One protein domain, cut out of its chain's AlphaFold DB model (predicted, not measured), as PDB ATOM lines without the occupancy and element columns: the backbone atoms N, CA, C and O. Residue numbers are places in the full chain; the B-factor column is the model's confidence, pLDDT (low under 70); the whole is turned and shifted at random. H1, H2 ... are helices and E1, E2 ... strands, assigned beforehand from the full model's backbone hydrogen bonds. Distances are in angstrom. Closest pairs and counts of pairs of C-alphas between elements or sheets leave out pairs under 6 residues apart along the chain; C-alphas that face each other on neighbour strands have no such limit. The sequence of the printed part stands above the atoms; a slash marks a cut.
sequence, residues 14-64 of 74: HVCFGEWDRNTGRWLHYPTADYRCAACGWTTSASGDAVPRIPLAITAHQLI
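This is residues 14 to 64 of the 74 residues of an uncharacterized protein of Streptomyces boncukensis (UniProt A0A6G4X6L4). A thin three-stranded sheet, E1, E4 and E5, has helix H1 along one face, and the small hairpin E2 and E3 lengthens it at one end into a rod. The printed part has 51 residues, mixed in class, with five named strands, then H1. The sheet's order is E1, E4, E5, antiparallel. The whole is loose, radius of gyration of the C-alphas 13.4 A, spanning 45 by 15 by 9 A.

E1, residues 14 to 16, is the antiparallel neighbour of E4, residues 32 to 36; N 14 and O 34, 2.8 A apart, are within hydrogen-bond range. E1 runs on into E2, residues 19 to 21, at 17 degrees. E2 and E3, residues 26 to 29, form a hairpin, with N 19 and O 29 at 2.8 A. E4 and E5, residues 43 to 47, form another, with N 35 and O 44 at 2.8 A. H1, residues 48 to 62, is on the sheet in two layers, helix on one face, height 7.8 A; the closest C-alphas of E5 and H1, Ala 46 and Ile 54, are 6.5 A apart. In H1, 6 of 11 O i to N i+4 pairs are within range.

C-alpha 14 opens E1 at (81.751, -36.655, 76.818). E4 is 13.7 A long, E5 14.1 A and H1 23.4 A, ending at C-alpha 62, (95.446, -26.742, 75.683).

The printed part has no cut, no long link and no residue under 70.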
ATOM      1  N   HIS A  14      82.930 -35.801  76.855       89.12
ATOM      2  CA  HIS A  14      81.751 -36.655  76.818       89.12
ATOM      3  C   HIS A  14      80.925 -36.323  75.573       89.12
ATOM      4  O   HIS A  14      80.666 -35.152  75.306       89.12
ATOM      5  N   VAL A  15      80.522 -37.337  74.803       90.00
ATOM      6  CA  VAL A  15      79.747 -37.160  73.564       90.00
ATOM      7  C   VAL A  15      78.453 -37.956  73.653       90.00
ATOM      8  O   VAL A  15      78.474 -39.164  73.885       90.00
ATOM      9  N   CYS A  16      77.332 -37.283  73.417       91.31
ATOM     10  CA  CYS A  16      76.016 -37.891  73.270       91.31
ATOM     11  C   CYS A  16      75.613 -37.824  71.793       91.31
ATOM     12  O   CYS A  16      75.562 -36.743  71.213       91.31
ATOM     13  N   PHE A  17      75.301 -38.961  71.172       87.75
ATOM     14  CA  PHE A  17      75.013 -39.023  69.730       87.75
ATOM     15  C   PHE A  17      73.639 -38.469  69.320       87.75
ATOM     16  O   PHE A  17      73.375 -38.329  68.128       87.75
ATOM     17  N   GLY A  18      72.785 -38.124  70.284       91.94
ATOM     18  CA  GLY A  18      71.423 -37.678  70.011       91.94
ATOM     19  C   GLY A  18      70.535 -38.797  69.464       91.94
ATOM     20  O   GLY A  18      70.855 -39.982  69.558       91.94
ATOM     21  N   GLU A  19      69.405 -38.405  68.889       95.44
ATOM     22  CA  GLU A  19      68.384 -39.302  68.353       95.44
ATOM     23  C   GLU A  19      67.816 -38.744  67.046       95.44
ATOM     24  O   GLU A  19      67.230 -37.659  67.022       95.44
ATOM     25  N   TRP A  20      67.989 -39.489  65.953       93.94
ATOM     26  CA  TRP A  20      67.506 -39.121  64.624       93.94
ATOM     27  C   TRP A  20      66.287 -39.954  64.234       93.94
ATOM     28  O   TRP A  20      66.370 -41.181  64.117       93.94
ATOM     29  N   ASP A  21      65.172 -39.284  63.955       96.50
ATOM     30  CA  ASP A  21      63.998 -39.924  63.381       96.50
ATOM     31  C   ASP A  21      64.125 -39.991  61.855       96.50
ATOM     32  O   ASP A  21      64.063 -38.995  61.129       96.50
ATOM     33  N   ARG A  22      64.275 -41.220  61.360       95.94
ATOM     34  CA  ARG A  22      64.391 -41.519  59.929       95.94
ATOM     35  C   ARG A  22      63.090 -41.296  59.159       95.94
ATOM     36  O   ARG A  22      63.165 -41.050  57.959       95.94
ATOM     37  N   ASN A  23      61.931 -41.378  59.812       96.81
ATOM     38  CA  ASN A  23      60.631 -41.230  59.158       96.81
ATOM     39  C   ASN A  23      60.311 -39.762  58.878       96.81
ATOM     40  O   ASN A  23      59.768 -39.431  57.827       96.81
ATOM     41  N   THR A  24      60.659 -38.878  59.814       95.81
ATOM     42  CA  THR A  24      60.436 -37.432  59.676       95.81
ATOM     43  C   THR A  24      61.646 -36.687  59.119       95.81
ATOM     44  O   THR A  24      61.514 -35.529  58.723       95.81
ATOM     45  N   GLY A  25      62.814 -37.338  59.060       95.19
ATOM     46  CA  GLY A  25      64.057 -36.725  58.599       95.19
ATOM     47  C   GLY A  25      64.507 -35.587  59.514       95.19
ATOM     48  O   GLY A  25      64.955 -34.546  59.027       95.19
ATOM     49  N   ARG A  26      64.318 -35.746  60.829       94.81
ATOM     50  CA  ARG A  26      64.605 -34.718  61.837       94.81
ATOM     51  C   ARG A  26      65.288 -35.316  63.063       94.81
ATOM     52  O   ARG A  26      65.080 -36.474  63.413       94.81
ATOM     53  N   TRP A  27      66.067 -34.486  63.751       92.75
ATOM     54  CA  TRP A  27      66.561 -34.799  65.088       92.75
ATOM     55  C   TRP A  27      65.407 -34.702  66.091       92.75
ATOM     56  O   TRP A  27      64.745 -33.666  66.165       92.75
ATOM     57  N   LEU A  28      65.187 -35.764  66.865       94.88
ATOM     58  CA  LEU A  28      64.379 -35.729  68.088       94.88
ATOM     59  C   LEU A  28      65.204 -35.130  69.230       94.88
ATOM     60  O   LEU A  28      64.723 -34.282  69.977       94.88
ATOM     61  N   HIS A  29      66.485 -35.501  69.286       93.94
ATOM     62  CA  HIS A  29      67.473 -34.946  70.202       93.94
ATOM     63  C   HIS A  29      68.768 -34.684  69.444       93.94
ATOM     64  O   HIS A  29      69.317 -35.597  68.836       93.94
ATOM     65  N   TYR A  30      69.278 -33.456  69.467       94.44
ATOM     66  CA  TYR A  30      70.554 -33.158  68.815       94.44
ATOM     67  C   TYR A  30      71.719 -33.853  69.534       94.44
ATOM     68  O   TYR A  30      71.675 -33.996  70.759       94.44
ATOM     69  N   PRO A  31      72.783 -34.244  68.810       93.75
ATOM     70  CA  PRO A  31      74.010 -34.684  69.449       93.75
ATOM     71  C   PRO A  31      74.592 -33.550  70.293       93.75
ATOM     72  O   PRO A  31      74.463 -32.376  69.931       93.75
ATOM     73  N   THR A  32      75.261 -33.895  71.386       94.25
ATOM     74  CA  THR A  32      75.972 -32.944  72.244       94.25
ATOM     75  C   THR A  32      77.383 -33.425  72.527       94.25
ATOM     76  O   THR A  32      77.687 -34.617  72.452       94.25
ATOM     77  N   ALA A  33      78.261 -32.482  72.839       93.19
ATOM     78  CA  ALA A  33      79.590 -32.762  73.338       93.19
ATOM     79  C   ALA A  33      79.924 -31.775  74.447       93.19
ATOM     80  O   ALA A  33      79.771 -30.571  74.257       93.19
ATOM     81  N   ASP A  34      80.407 -32.293  75.566       92.56
ATOM     82  CA  ASP A  34      80.773 -31.535  76.753       92.56
ATOM     83  C   ASP A  34      82.212 -31.871  77.117       92.56
ATOM     84  O   ASP A  34      82.610 -33.035  77.119       92.56
ATOM     85  N   TYR A  35      83.007 -30.855  77.422       91.19
ATOM     86  CA  TYR A  35      84.389 -31.022  77.837       91.19
ATOM     87  C   TYR A  35      84.679 -30.228  79.097       91.19
ATOM     88  O   TYR A  35      84.307 -29.056  79.203       91.19
ATOM     89  N   ARG A  36      85.419 -30.846  80.018       89.81
ATOM     90  CA  ARG A  36      86.025 -30.173  81.165       89.81
ATOM     91  C   ARG A  36      87.510 -30.490  81.233       89.81
ATOM     92  O   ARG A  36      87.901 -31.635  81.442       89.81
ATOM     93  N   CYS A  37      88.335 -29.454  81.144       89.88
ATOM     94  CA  CYS A  37      89.761 -29.553  81.396       89.88
ATOM     95  C   CYS A  37      89.993 -29.953  82.858       89.88
ATOM     96  O   CYS A  37      89.644 -29.207  83.776       89.88
ATOM     97  N   ALA A  38      90.630 -31.101  83.080       84.38
ATOM     98  CA  ALA A  38      90.988 -31.561  84.423       84.38
ATOM     99  C   ALA A  38      92.014 -30.645  85.117       84.38
ATOM    100  O   ALA A  38      92.091 -30.614  86.339       84.38
ATOM    101  N   ALA A  39      92.791 -29.901  84.331       86.38
ATOM    102  CA  ALA A  39      93.976 -29.195  84.788       86.38
ATOM    103  C   ALA A  39      93.669 -27.783  85.326       86.38
ATOM    104  O   ALA A  39      94.197 -27.378  86.358       86.38
ATOM    105  N   CYS A  40      92.774 -27.050  84.657       87.69
ATOM    106  CA  CYS A  40      92.374 -25.695  85.059       87.69
ATOM    107  C   CYS A  40      90.859 -25.519  85.249       87.69
ATOM    108  O   CYS A  40      90.404 -24.436  85.609       87.69
ATOM    109  N   GLY A  41      90.060 -26.558  84.989       87.75
ATOM    110  CA  GLY A  41      88.607 -26.513  85.130       87.75
ATOM    111  C   GLY A  41      87.855 -25.820  83.993       87.75
ATOM    112  O   GLY A  41      86.632 -25.747  84.076       87.75
ATOM    113  N   TRP A  42      88.534 -25.341  82.944       91.62
ATOM    114  CA  TRP A  42      87.877 -24.748  81.774       91.62
ATOM    115  C   TRP A  42      86.898 -25.728  81.124       91.62
ATOM    116  O   TRP A  42      87.218 -26.904  80.938       91.62
ATOM    117  N   THR A  43      85.718 -25.234  80.761       92.62
ATOM    118  CA  THR A  43      84.655 -26.031  80.151       92.62
ATOM    119  C   THR A  43      84.266 -25.497  78.785       92.62
ATOM    120  O   THR A  43      84.243 -24.285  78.568       92.62
ATOM    121  N   THR A  44      83.873 -26.393  77.889       94.50
ATOM    122  CA  THR A  44      83.233 -26.037  76.620       94.50
ATOM    123  C   THR A  44      82.190 -27.082  76.251       94.50
ATOM    124  O   THR A  44      82.307 -28.241  76.645       94.50
ATOM    125  N   SER A  45      81.166 -26.667  75.518       93.75
ATOM    126  CA  SER A  45      80.055 -27.520  75.111       93.75
ATOM    127  C   SER A  45      79.607 -27.171  73.694       93.75
ATOM    128  O   SER A  45      79.693 -26.012  73.277       93.75
ATOM    129  N   ALA A  46      79.098 -28.150  72.956       94.44
ATOM    130  CA  ALA A  46      78.523 -27.957  71.629       94.44
ATOM    131  C   ALA A  46      77.323 -28.876  71.393       94.44
ATOM    132  O   ALA A  46      77.209 -29.938  72.001       94.44
ATOM    133  N   SER A  47      76.453 -28.480  70.464       94.31
ATOM    134  CA  SER A  47      75.268 -29.240  70.064       94.31
ATOM    135  C   SER A  47      75.080 -29.244  68.548       94.31
ATOM    136  O   SER A  47      75.468 -28.291  67.867       94.31
ATOM    137  N   GLY A  48      74.450 -30.293  68.019       93.00
ATOM    138  CA  GLY A  48      74.152 -30.418  66.591       93.00
ATOM    139  C   GLY A  48      75.416 -30.323  65.734       93.00
ATOM    140  O   GLY A  48      76.433 -30.951  66.031       93.00
ATOM    141  N   ASP A  49      75.374 -29.477  64.707       91.25
ATOM    142  CA  ASP A  49      76.467 -29.313  63.735       91.25
ATOM    143  C   ASP A  49      77.749 -28.703  64.328       91.25
ATOM    144  O   ASP A  49      78.796 -28.678  63.675       91.25
ATOM    145  N   ALA A  50      77.701 -28.207  65.570       91.31
ATOM    146  CA  ALA A  50      78.877 -27.707  66.272       91.31
ATOM    147  C   ALA A  50      79.690 -28.819  66.962       91.31
ATOM    148  O   ALA A  50      80.868 -28.600  67.247       91.31
ATOM    149  N   VAL A  51      79.116 -30.008  67.197       89.69
ATOM    150  CA  VAL A  51      79.794 -31.129  67.886       89.69
ATOM    151  C   VAL A  51      81.138 -31.504  67.240       89.69
ATOM    152  O   VAL A  51      82.126 -31.601  67.968       89.69
ATOM    153  N   PRO A  52      81.264 -31.606  65.901       89.44
ATOM    154  CA  PRO A  52      82.547 -31.908  65.263       89.44
ATOM    155  C   PRO A  52      83.637 -30.842  65.474       89.44
ATOM    156  O   PRO A  52      84.800 -31.096  65.167       89.44
ATOM    157  N   ARG A  53      83.291 -29.645  65.971       89.62
ATOM    158  CA  ARG A  53      84.234 -28.536  66.196       89.62
ATOM    159  C   ARG A  53      84.794 -28.488  67.617       89.62
ATOM    160  O   ARG A  53      85.775 -27.782  67.840       89.62
ATOM    161  N   ILE A  54      84.224 -29.239  68.563       90.38
ATOM    162  CA  ILE A  54      84.708 -29.299  69.953       90.38
ATOM    163  C   ILE A  54      86.202 -29.636  70.066       90.38
ATOM    164  O   ILE A  54      86.890 -28.938  70.812       90.38
ATOM    165  N   PRO A  55      86.752 -30.606  69.308       89.25
ATOM    166  CA  PRO A  55      88.175 -30.929  69.386       89.25
ATOM    167  C   PRO A  55      89.087 -29.724  69.122       89.25
ATOM    168  O   PRO A  55      90.086 -29.553  69.812       89.25
ATOM    169  N   LEU A  56      88.712 -28.830  68.198       90.12
ATOM    170  CA  LEU A  56      89.479 -27.614  67.914       90.12
ATOM    171  C   LEU A  56      89.485 -26.649  69.108       90.12
ATOM    172  O   LEU A  56      90.527 -26.085  69.434       90.12
ATOM    173  N   ALA A  57      88.338 -26.470  69.769       91.38
ATOM    174  CA  ALA A  57      88.237 -25.634  70.964       91.38
ATOM    175  C   ALA A  57      89.082 -26.201  72.118       91.38
ATOM    176  O   ALA A  57      89.748 -25.443  72.824       91.38
ATOM    177  N   ILE A  58      89.106 -27.531  72.265       90.50
ATOM    178  CA  ILE A  58      89.943 -28.228  73.250       90.50
ATOM    179  C   ILE A  58      91.427 -27.994  72.958       90.50
ATOM    180  O   ILE A  58      92.152 -27.556  73.850       90.50
ATOM    181  N   THR A  59      91.881 -28.217  71.721       89.56
ATOM    182  CA  THR A  59      93.284 -27.992  71.336       89.56
ATOM    183  C   THR A  59      93.698 -26.534  71.520       89.56
ATOM    184  O   THR A  59      94.764 -26.262  72.065       89.56
ATOM    185  N   ALA A  60      92.849 -25.581  71.129       91.00
ATOM    186  CA  ALA A  60      93.127 -24.159  71.320       91.00
ATOM    187  C   ALA A  60      93.280 -23.799  72.806       91.00
ATOM    188  O   ALA A  60      94.171 -23.032  73.168       91.00
ATOM    189  N   HIS A  61      92.446 -24.382  73.669       91.06
ATOM    190  CA  HIS A  61      92.574 -24.217  75.111       91.06
ATOM    191  C   HIS A  61      93.872 -24.836  75.657       91.06
ATOM    192  O   HIS A  61      94.545 -24.200  76.467       91.06
ATOM    193  N   GLN A  62      94.241 -26.042  75.216       87.25
ATOM    194  CA  GLN A  62      95.446 -26.742  75.683       87.25
ATOM    195  C   GLN A  62      96.722 -25.909  75.476       87.25
ATOM    196  O   GLN A  62      97.555 -25.851  76.372       87.25
ATOM    197  N   LEU A  63      96.822 -25.156  74.375       88.88
ATOM    198  CA  LEU A  63      97.971 -24.281  74.083       88.88
ATOM    199  C   LEU A  63      98.196 -23.153  75.105       88.88
ATOM    200  O   LEU A  63      99.303 -22.629  75.209       88.88
ATOM    201  N   ILE A  64      97.154 -22.746  75.830       88.94
ATOM    202  CA  ILE A  64      97.203 -21.657  76.818       88.94
ATOM    203  C   ILE A  64      96.878 -22.144  78.233       88.94
ATOM    204  O   ILE A  64      96.761 -21.338  79.159       88.94
TER     205      ILE A  64